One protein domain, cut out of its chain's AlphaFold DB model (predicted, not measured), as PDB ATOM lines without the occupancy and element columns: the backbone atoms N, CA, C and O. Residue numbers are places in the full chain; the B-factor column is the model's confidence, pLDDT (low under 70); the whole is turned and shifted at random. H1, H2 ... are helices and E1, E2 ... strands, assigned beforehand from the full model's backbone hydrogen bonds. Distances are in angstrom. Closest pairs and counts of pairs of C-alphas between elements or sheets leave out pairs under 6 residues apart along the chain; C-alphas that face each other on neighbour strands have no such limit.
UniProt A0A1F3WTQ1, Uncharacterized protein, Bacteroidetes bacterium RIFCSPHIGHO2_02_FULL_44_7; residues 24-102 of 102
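Overview. This is residues 24 to 102 of the 102 residues of an uncharacterized protein of Bacteroidetes bacterium RIFCSPHIGHO2_02_FULL_44_7 (UniProt A0A1F3WTQ1). A strongly twisted sheet of three long strands, E1, E5 and E3, forms a wall, with a short two-strand ribbon, E2 and E4, over one of its faces and the small helix H1 at one end. The long link from E3 to E4 runs along E3, where short pairings tie it to that strand. The printed part has 79 residues, with named elements in the order E1 E2 E3 E4 H1 E5; both sheets, E1 - E5 - E3 and E2 - E4, are antiparallel. The class is mostly strand, though under half of the residues are in named elements. The whole is compact, with a radius of gyration of the C-alphas of 12.4 A, yet elongated, spanning 39 by 20 by 20 A.

Along the chain. E5, residues 94 to 101, is 22.1 A long and ends at C-alpha 101 (64.894, 24.507, -159.250). E1, residues 24 to 30, begins at C-alpha 24 (70.043, 22.220, -155.032) and is 20.2 A long. E3, residues 43 to 51, spans 21.9 A and bends by 68 degrees at residue 46. E2 is residues 34 to 36, 6.8 A; E4 is 74 to 76, 6.0 A; H1 is 82 to 86, 8.0 A.

Arrangement. E5 is the inner strand; N 27 of E1 and O 97 are 2.8 A apart, and N 49 of E3 and O 96 are 2.9 A apart. Residues 49 to 50 of E3 pair with 58 to 59, and 43 to 44 with 68 to 69. E2 and E4 are antiparallel at 162 degrees, with N 35 and O 75 at 2.9 A. The closest C-alphas of E1 and E2, Ala 29 and Leu 35, are 7.5 A apart; E4 and E5 are apart. H1 only grazes the three-strand sheet with residues 83 to 86; it has 0 of 1 O i to N i+4 pairs within hydrogen-bond range, but 2 of 2 O i to N i+3 pairs.

Size, cuts and confidence. The two C-alphas farthest apart, those of Gly 40 and Asp 88, are 39.0 A apart. The printed part has no cut. The link from E3 to E4, 22 residues, is long. No printed residue is under 70 in pLDDT.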
ATOM      1  N   THR A  24      70.665  23.020-156.075       92.50
ATOM      2  CA  THR A  24      70.043  22.220-155.032       92.50
ATOM      3  C   THR A  24      69.835  23.030-153.754       92.50
ATOM      4  O   THR A  24      70.744  23.680-153.241       92.50
ATOM      5  N   PHE A  25      68.626  22.966-153.202       94.31
ATOM      6  CA  PHE A  25      68.253  23.581-151.933       94.31
ATOM      7  C   PHE A  25      67.551  22.575-151.016       94.31
ATOM      8  O   PHE A  25      66.926  21.623-151.476       94.31
ATOM      9  N   LEU A  26      67.654  22.800-149.707       95.56
ATOM     10  CA  LEU A  26      67.106  21.929-148.668       95.56
ATOM     11  C   LEU A  26      65.790  22.489-148.115       95.56
ATOM     12  O   LEU A  26      65.673  23.685-147.832       95.56
ATOM     13  N   LYS A  27      64.819  21.604-147.891       96.81
ATOM     14  CA  LYS A  27      63.653  21.837-147.038       96.81
ATOM     15  C   LYS A  27      63.579  20.759-145.972       96.81
ATOM     16  O   LYS A  27      63.805  19.586-146.249       96.81
ATOM     17  N   THR A  28      63.230  21.165-144.759       96.12
ATOM     18  CA  THR A  28      63.091  20.256-143.626       96.12
ATOM     19  C   THR A  28      61.731  20.414-142.981       96.12
ATOM     20  O   THR A  28      61.271  21.541-142.801       96.12
ATOM     21  N   ALA A  29      61.113  19.305-142.596       96.62
ATOM     22  CA  ALA A  29      59.920  19.307-141.761       96.62
ATOM     23  C   ALA A  29      59.760  17.954-141.053       96.62
ATOM     24  O   ALA A  29      60.344  16.951-141.461       96.62
ATOM     25  N   TYR A  30      59.020  17.946-139.948       95.94
ATOM     26  CA  TYR A  30      58.810  16.739-139.150       95.94
ATOM     27  C   TYR A  30      57.862  15.755-139.840       95.94
ATOM     28  O   TYR A  30      57.027  16.144-140.661       95.94
ATOM     29  N   ALA A  31      57.973  14.476-139.490       94.75
ATOM     30  CA  ALA A  31      57.043  13.444-139.927       94.75
ATOM     31  C   ALA A  31      55.582  13.847-139.650       94.75
ATOM     32  O   ALA A  31      55.255  14.377-138.588       94.75
ATOM     33  N   GLY A  32      54.702  13.636-140.633       93.75
ATOM     34  CA  GLY A  32      53.295  14.049-140.581       93.75
ATOM     35  C   GLY A  32      53.026  15.521-140.925       93.75
ATOM     36  O   GLY A  32      51.864  15.904-141.066       93.75
ATOM     37  N   ALA A  33      54.058  16.354-141.090       96.19
ATOM     38  CA  ALA A  33      53.895  17.727-141.552       96.19
ATOM     39  C   ALA A  33      53.690  17.803-143.077       96.19
ATOM     40  O   ALA A  33      53.667  16.801-143.798       96.19
ATOM     41  N   TYR A  34      53.557  19.027-143.584       96.50
ATOM     42  CA  TYR A  34      53.504  19.294-145.014       96.50
ATOM     43  C   TYR A  34      54.352  20.510-145.380       96.50
ATOM     44  O   TYR A  34      54.618  21.381-144.549       96.50
ATOM     45  N   LEU A  35      54.758  20.568-146.644       96.81
ATOM     46  CA  LEU A  35      55.400  21.722-147.259       96.81
ATOM     47  C   LEU A  35      54.536  22.197-148.425       96.81
ATOM     48  O   LEU A  35      53.983  21.378-149.156       96.81
ATOM     49  N   LEU A  36      54.445  23.511-148.602       97.50
ATOM     50  CA  LEU A  36      53.769  24.124-149.741       97.50
ATOM     51  C   LEU A  36      54.814  24.650-150.725       97.50
ATOM     52  O   LEU A  36      55.744  25.355-150.313       97.50
ATOM     53  N   VAL A  37      54.656  24.330-152.006       97.00
ATOM     54  CA  VAL A  37      55.463  24.940-153.065       97.00
ATOM     55  C   VAL A  37      54.968  26.371-153.302       97.00
ATOM     56  O   VAL A  37      53.790  26.557-153.616       97.00
ATOM     57  N   PRO A  38      55.827  27.398-153.148       95.88
ATOM     58  CA  PRO A  38      55.437  28.783-153.364       95.88
ATOM     59  C   PRO A  38      54.995  29.050-154.801       95.88
ATOM     60  O   PRO A  38      55.457  28.402-155.741       95.88
ATOM     61  N   GLU A  39      54.172  30.082-154.959       96.38
ATOM     62  CA  GLU A  39      53.749  30.585-156.264       96.38
ATOM     63  C   GLU A  39      54.942  30.906-157.178       96.38
ATOM     64  O   GLU A  39      55.941  31.496-156.752       96.38
ATOM     65  N   GLY A  40      54.822  30.521-158.449       94.81
ATOM     66  CA  GLY A  40      55.828  30.754-159.484       94.81
ATOM     67  C   GLY A  40      57.079  29.875-159.386       94.81
ATOM     68  O   GLY A  40      58.082  30.200-160.019       94.81
ATOM     69  N   GLN A  41      57.062  28.795-158.596       94.19
ATOM     70  CA  GLN A  41      58.184  27.858-158.479       94.19
ATOM     71  C   GLN A  41      57.814  26.447-158.942       94.19
ATOM     72  O   GLN A  41      56.680  25.998-158.762       94.19
ATOM     73  N   THR A  42      58.816  25.751-159.484       95.81
ATOM     74  CA  THR A  42      58.792  24.313-159.767       95.81
ATOM     75  C   THR A  42      59.992  23.664-159.094       95.81
ATOM     76  O   THR A  42      61.128  24.129-159.226       95.81
ATOM     77  N   TRP A  43      59.738  22.617-158.318       96.25
ATOM     78  CA  TRP A  43      60.740  21.904-157.538       96.25
ATOM     79  C   TRP A  43      60.830  20.463-158.018       96.25
ATOM     80  O   TRP A  43      59.847  19.726-157.986       96.25
ATOM     81  N   LYS A  44      62.028  20.041-158.405       96.19
ATOM     82  CA  LYS A  44      62.330  18.640-158.682       96.19
ATOM     83  C   LYS A  44      62.974  18.010-157.460       96.19
ATOM     84  O   LYS A  44      64.005  18.506-157.005       96.19
ATOM     85  N   LEU A  45      62.402  16.933-156.933       96.25
ATOM     86  CA  LEU A  45      63.022  16.199-155.833       96.25
ATOM     87  C   LEU A  45      64.317  15.538-156.330       96.25
ATOM     88  O   LEU A  45      64.313  14.794-157.306       96.25
ATOM     89  N   ASP A  46      65.428  15.840-155.664       95.38
ATOM     90  CA  ASP A  46      66.741  15.253-155.937       95.38
ATOM     91  C   ASP A  46      66.983  14.061-155.007       95.38
ATOM     92  O   ASP A  46      67.217  12.944-155.465       95.38
ATOM     93  N   ARG A  47      66.904  14.289-153.690       95.25
ATOM     94  CA  ARG A  47      67.169  13.281-152.650       95.25
ATOM     95  C   ARG A  47      66.344  13.553-151.398       95.25
ATOM     96  O   ARG A  47      66.062  14.705-151.076       95.25
ATOM     97  N   ALA A  48      66.012  12.498-150.662       96.56
ATOM     98  CA  ALA A  48      65.282  12.575-149.403       96.56
ATOM     99  C   ALA A  48      66.020  11.796-148.311       96.56
ATOM    100  O   ALA A  48      66.520  10.697-148.556       96.56
ATOM    101  N   PHE A  49      66.067  12.362-147.109       96.38
ATOM    102  CA  PHE A  49      66.657  11.727-145.937       96.38
ATOM    103  C   PHE A  49      65.750  11.867-144.717       96.38
ATOM    104  O   PHE A  49      64.915  12.773-144.658       96.38
ATOM    105  N   ILE A  50      65.965  11.004-143.730       96.12
ATOM    106  CA  ILE A  50      65.382  11.092-142.389       96.12
ATOM    107  C   ILE A  50      66.483  11.137-141.325       96.12
ATOM    108  O   ILE A  50      67.554  10.549-141.497       96.12
ATOM    109  N   ASN A  51      66.214  11.840-140.228       94.94
ATOM    110  CA  ASN A  51      67.101  11.981-139.074       94.94
ATOM    111  C   ASN A  51      66.272  12.143-137.785       94.94
ATOM    112  O   ASN A  51      65.168  12.680-137.828       94.94
ATOM    113  N   SER A  52      66.807  11.703-136.646       93.62
ATOM    114  CA  SER A  52      66.168  11.752-135.316       93.62
ATOM    115  C   SER A  52      66.887  12.654-134.302       93.62
ATOM    116  O   SER A  52      66.712  12.508-133.093       93.62
ATOM    117  N   GLY A  53      67.712  13.590-134.779       85.75
ATOM    118  CA  GLY A  53      68.592  14.429-133.957       85.75
ATOM    119  C   GLY A  53      69.986  13.840-133.723       85.75
ATOM    120  O   GLY A  53      70.795  14.453-133.030       85.75
ATOM    121  N   ASP A  54      70.276  12.678-134.309       82.19
ATOM    122  CA  ASP A  54      71.575  12.008-134.223       82.19
ATOM    123  C   ASP A  54      72.565  12.530-135.283       82.19
ATOM    124  O   ASP A  54      72.223  13.353-136.137       82.19
ATOM    125  N   THR A  55      73.816  12.064-135.245       86.38
ATOM    126  CA  THR A  55      74.908  12.549-136.115       86.38
ATOM    127  C   THR A  55      74.865  12.018-137.552       86.38
ATOM    128  O   THR A  55      75.743  12.356-138.348       86.38
ATOM    129  N   TYR A  56      73.871  11.198-137.899       90.69
ATOM    130  CA  TYR A  56      73.719  10.591-139.222       90.69
ATOM    131  C   TYR A  56      72.318  10.813-139.794       90.69
ATOM    132  O   TYR A  56      71.338  10.917-139.062       90.69
ATOM    133  N   SER A  57      72.220  10.834-141.120       94.25
ATOM    134  CA  SER A  57      70.944  10.831-141.837       94.25
ATOM    135  C   SER A  57      70.849   9.576-142.690       94.25
ATOM    136  O   SER A  57      71.829   9.168-143.316       94.25
ATOM    137  N   ILE A  58      69.665   8.979-142.746       95.06
ATOM    138  CA  ILE A  58      69.391   7.818-143.591       95.06
ATOM    139  C   ILE A  58      68.763   8.321-144.881       95.06
ATOM    140  O   ILE A  58      67.728   8.984-144.841       95.06
ATOM    141  N   GLN A  59      69.383   8.019-146.022       95.81
ATOM    142  CA  GLN A  59      68.758   8.283-147.314       95.81
ATOM    143  C   GLN A  59      67.600   7.308-147.507       95.81
ATOM    144  O   GLN A  59      67.792   6.097-147.410       95.81
ATOM    145  N   ILE A  60      66.414   7.837-147.789       94.81
ATOM    146  CA  ILE A  60      65.207   7.032-147.978       94.81
ATOM    147  C   ILE A  60      64.873   6.893-149.454       94.81
ATOM    148  O   ILE A  60      65.269   7.721-150.285       94.81
ATOM    149  N   ASN A  61      64.115   5.851-149.784       90.25
ATOM    150  CA  ASN A  61      63.559   5.736-151.119       90.25
ATOM    151  C   ASN A  61      62.548   6.869-151.352       90.25
ATOM    152  O   ASN A  61      61.643   7.101-150.548       90.25
ATOM    153  N   SER A  62      62.692   7.577-152.470       86.06
ATOM    154  CA  SER A  62      61.798   8.666-152.848       86.06
ATOM    155  C   SER A  62      60.490   8.193-153.489       86.06
ATOM    156  O   SER A  62      59.724   9.029-153.946       86.06
ATOM    157  N   SER A  63      60.196   6.888-153.525       87.06
ATOM    158  CA  SER A  63      58.974   6.333-154.132       87.06
ATOM    159  C   SER A  63      57.670   6.821-153.496       87.06
ATOM    160  O   SER A  63      56.620   6.726-154.120       87.06
ATOM    161  N   ASN A  64      57.728   7.328-152.262       83.44
ATOM    162  CA  ASN A  64      56.583   7.935-151.575       83.44
ATOM    163  C   ASN A  64      56.396   9.426-151.913       83.44
ATOM    164  O   ASN A  64      55.505  10.072-151.364       83.44
ATOM    165  N   PHE A  65      57.249   9.980-152.775       93.31
ATOM    166  CA  PHE A  65      57.238  11.375-153.185       93.31
ATOM    167  C   PHE A  65      57.126  11.483-154.705       93.31
ATOM    168  O   PHE A  65      57.639  10.650-155.452       93.31
ATOM    169  N   GLU A  66      56.497  12.560-155.161       95.19
ATOM    170  CA  GLU A  66      56.502  12.919-156.571       95.19
ATOM    171  C   GLU A  66      57.887  13.431-156.963       95.19
ATOM    172  O   GLU A  66      58.606  14.056-156.178       95.19
ATOM    173  N   SER A  67      58.274  13.180-158.213       94.50
ATOM    174  CA  SER A  67      59.559  13.665-158.725       94.50
ATOM    175  C   SER A  67      59.547  15.172-158.989       94.50
ATOM    176  O   SER A  67      60.595  15.813-158.914       94.50
ATOM    177  N   TYR A  68      58.375  15.735-159.287       96.31
ATOM    178  CA  TYR A  68      58.181  17.141-159.623       96.31
ATOM    179  C   TYR A  68      56.986  17.700-158.860       96.31
ATOM    180  O   TYR A  68      55.932  17.073-158.812       96.31
ATOM    181  N   TYR A  69      57.157  18.898-158.316       97.25
ATOM    182  CA  TYR A  69      56.112  19.666-157.659       97.25
ATOM    183  C   TYR A  69      56.052  21.064-158.270       97.25
ATOM    184  O   TYR A  69      57.078  21.719-158.459       97.25
ATOM    185  N   THR A  70      54.851  21.516-158.577       97.44
ATOM    186  CA  THR A  70      54.532  22.810-159.176       97.44
ATOM    187  C   THR A  70      53.906  23.753-158.151       97.44
ATOM    188  O   THR A  70      53.674  23.391-156.999       97.44
ATOM    189  N   SER A  71      53.681  25.004-158.546       97.38
ATOM    190  CA  SER A  71      53.142  26.044-157.664       97.38
ATOM    191  C   SER A  71      51.814  25.627-157.025       97.38
ATOM    192  O   SER A  71      50.902  25.188-157.719       97.38
ATOM    193  N   GLY A  72      51.714  25.768-155.701       96.81
ATOM    194  CA  GLY A  72      50.532  25.373-154.929       96.81
ATOM    195  C   GLY A  72      50.494  23.898-154.520       96.81
ATOM    196  O   GLY A  72      49.672  23.529-153.674       96.81
ATOM    197  N   ASP A  73      51.397  23.056-155.033       97.94
ATOM    198  CA  ASP A  73      51.444  21.653-154.634       97.94
ATOM    199  C   ASP A  73      51.821  21.499-153.158       97.94
ATOM    200  O   ASP A  73      52.648  22.227-152.594       97.94
ATOM    201  N   THR A  74      51.199  20.505-152.523       97.12
ATOM    202  CA  THR A  74      51.450  20.150-151.127       97.12
ATOM    203  C   THR A  74      52.267  18.868-151.054       97.12
ATOM    204  O   THR A  74      51.782  17.784-151.375       97.12
ATOM    205  N   ILE A  75      53.490  18.977-150.550       97.00
ATOM    206  CA  ILE A  75      54.363  17.839-150.273       97.00
ATOM    207  C   ILE A  75      54.022  17.336-148.871       97.00
ATOM    208  O   ILE A  75      54.328  17.995-147.875       97.00
ATOM    209  N   ARG A  76      53.359  16.185-148.782       95.88
ATOM    210  CA  ARG A  76      52.975  15.569-147.504       95.88
ATOM    211  C   ARG A  76      54.094  14.659-147.023       95.88
ATOM    212  O   ARG A  76      54.497  13.756-147.748       95.88
ATOM    213  N   LEU A  77      54.579  14.882-145.806       95.31
ATOM    214  CA  LEU A  77      55.587  14.019-145.206       95.31
ATOM    215  C   LEU A  77      54.901  12.835-144.522       95.31
ATOM    216  O   LEU A  77      54.073  13.059-143.632       95.31
ATOM    217  N   PRO A  78      55.232  11.586-144.891       92.81
ATOM    218  CA  PRO A  78      54.659  10.426-144.230       92.81
ATOM    219  C   PRO A  78      54.933  10.469-142.727       92.81
ATOM    220  O   PRO A  78      56.052  10.753-142.293       92.81
ATOM    221  N   PHE A  79      53.910  10.164-141.928       93.00
ATOM    222  CA  PHE A  79      54.071  10.004-140.481       93.00
ATOM    223  C   PHE A  79      54.995   8.825-140.142       93.00
ATOM    224  O   PHE A  79      55.689   8.853-139.135       93.00
ATOM    225  N   TYR A  80      55.025   7.813-141.014       91.81
ATOM    226  CA  TYR A  80      55.822   6.607-140.862       91.81
ATOM    227  C   TYR A  80      56.424   6.173-142.202       91.81
ATOM    228  O   TYR A  80      55.760   6.265-143.238       91.81
ATOM    229  N   SER A  81      57.651   5.655-142.170       91.00
ATOM    230  CA  SER A  81      58.255   4.868-143.246       91.00
ATOM    231  C   SER A  81      59.079   3.733-142.632       91.00
ATOM    232  O   SER A  81      59.546   3.853-141.499       91.00
ATOM    233  N   ALA A  82      59.263   2.629-143.360       91.81
ATOM    234  CA  ALA A  82      60.005   1.479-142.841       91.81
ATOM    235  C   ALA A  82      61.464   1.835-142.499       91.81
ATOM    236  O   ALA A  82      62.031   1.305-141.549       91.81
ATOM    237  N   GLU A  83      62.068   2.776-143.228       91.81
ATOM    238  CA  GLU A  83      63.421   3.262-142.962       91.81
ATOM    239  C   GLU A  83      63.549   3.957-141.598       91.81
ATOM    240  O   GLU A  83      64.641   3.973-141.036       91.81
ATOM    241  N   MET A  84      62.456   4.477-141.022       93.31
ATOM    242  CA  MET A  84      62.471   5.045-139.666       93.31
ATOM    243  C   MET A  84      62.783   3.999-138.594       93.31
ATOM    244  O   MET A  84      63.234   4.359-137.508       93.31
ATOM    245  N   GLU A  85      62.588   2.707-138.877       93.06
ATOM    246  CA  GLU A  85      62.948   1.633-137.946       93.06
ATOM    247  C   GLU A  85      64.445   1.575-137.662       93.06
ATOM    248  O   GLU A  85      64.849   1.175-136.568       93.06
ATOM    249  N   LEU A  86      65.250   2.045-138.615       92.38
ATOM    250  CA  LEU A  86      66.704   2.094-138.534       92.38
ATOM    251  C   LEU A  86      67.220   3.268-137.689       92.38
ATOM    252  O   LEU A  86      68.419   3.333-137.436       92.38
ATOM    253  N   LEU A  87      66.345   4.189-137.273       93.00
ATOM    254  CA  LEU A  87      66.701   5.285-136.376       93.00
ATOM    255  C   LEU A  87      66.710   4.810-134.919       93.00
ATOM    256  O   LEU A  87      65.792   4.109-134.469       93.00
ATOM    257  N   ASP A  88      67.703   5.278-134.166       87.88
ATOM    258  CA  ASP A  88      67.853   4.979-132.738       87.88
ATOM    259  C   ASP A  88      66.705   5.569-131.904       87.88
ATOM    260  O   ASP A  88      66.243   4.959-130.937       87.88
ATOM    261  N   LYS A  89      66.201   6.745-132.302       86.44
ATOM    262  CA  LYS A  89      65.043   7.419-131.698       86.44
ATOM    263  C   LYS A  89      63.994   7.727-132.756       86.44
ATOM    264  O   LYS A  89      64.322   8.109-133.872       86.44
ATOM    265  N   LYS A  90      62.717   7.592-132.403       85.75
ATOM    266  CA  LYS A  90      61.597   7.722-133.355       85.75
ATOM    267  C   LYS A  90      60.609   8.830-132.985       85.75
ATOM    268  O   LYS A  90      59.663   9.082-133.719       85.75
ATOM    269  N   ASP A  91      60.854   9.516-131.872       82.12
ATOM    270  CA  ASP A  91      59.911  10.476-131.294       82.12
ATOM    271  C   ASP A  91      59.789  11.757-132.138       82.12
ATOM    272  O   ASP A  91      58.724  12.368-132.199       82.12
ATOM    273  N   LEU A  92      60.880  12.166-132.799       89.12
ATOM    274  CA  LEU A  92      60.967  13.385-133.609       89.12
ATOM    275  C   LEU A  92      61.748  13.124-134.901       89.12
ATOM    276  O   LEU A  92      62.894  13.545-135.053       89.12
ATOM    277  N   VAL A  93      61.119  12.424-135.846       95.38
ATOM    278  CA  VAL A  93      61.723  12.181-137.161       95.38
ATOM    279  C   VAL A  93      61.618  13.435-138.028       95.38
ATOM    280  O   VAL A  93      60.526  13.922-138.328       95.38
ATOM    281  N   LEU A  94      62.768  13.958-138.440       96.06
ATOM    282  CA  LEU A  94      62.927  15.093-139.338       96.06
ATOM    283  C   LEU A  94      63.217  14.593-140.753       96.06
ATOM    284  O   LEU A  94      64.225  13.925-140.985       96.06
ATOM    285  N   TYR A  95      62.377  14.972-141.711       96.44
ATOM    286  CA  TYR A  95      62.684  14.801-143.126       96.44
ATOM    287  C   TYR A  95      63.586  15.927-143.612       96.44
ATOM    288  O   TYR A  95      63.375  17.098-143.289       96.44
ATOM    289  N   GLN A  96      64.557  15.572-144.445       96.56
ATOM    290  CA  GLN A  96      65.470  16.474-145.134       96.56
ATOM    291  C   GLN A  96      65.332  16.222-146.639       96.56
ATOM    292  O   GLN A  96      65.846  15.238-147.169       96.56
ATOM    293  N   LEU A  97      64.592  17.092-147.323       96.88
ATOM    294  CA  LEU A  97      64.293  16.981-148.747       96.88
ATOM    295  C   LEU A  97      65.147  17.969-149.543       96.88
ATOM    296  O   LEU A  97      65.059  19.183-149.351       96.88
ATOM    297  N   TYR A  98      65.967  17.442-150.442       96.50
ATOM    298  CA  TYR A  98      66.797  18.208-151.360       96.50
ATOM    299  C   TYR A  98      66.084  18.333-152.700       96.50
ATOM    300  O   TYR A  98      65.688  17.330-153.292       96.50
ATOM    301  N   PHE A  99      65.954  19.559-153.190       96.06
ATOM    302  CA  PHE A  99      65.262  19.884-154.432       96.06
ATOM    303  C   PHE A  99      66.163  20.665-155.373       96.06
ATOM    304  O   PHE A  99      66.982  21.453-154.915       96.06
ATOM    305  N   LYS A 100      65.958  20.521-156.679       95.06
ATOM    306  CA  LYS A 100      66.506  21.403-157.715       95.06
ATOM    307  C   LYS A 100      65.411  22.333-158.227       95.06
ATOM    308  O   LYS A 100      64.244  21.942-158.287       95.06
ATOM    309  N   ARG A 101      65.788  23.572-158.552       89.00
ATOM    310  CA  ARG A 101      64.894  24.507-159.250       89.00
ATOM    311  C   ARG A 101      64.911  24.194-160.738       89.00
ATOM    312  O   ARG A 101      65.997  24.046-161.298       89.00
ATOM    313  N   GLU A 102      63.723  24.131-161.322       78.25
ATOM    314  CA  GLU A 102      63.487  24.049-162.769       78.25
ATOM    315  C   GLU A 102      62.865  25.361-163.261       78.25
ATOM    316  O   GLU A 102      62.094  25.974-162.479       78.25
TER     317      GLU A 102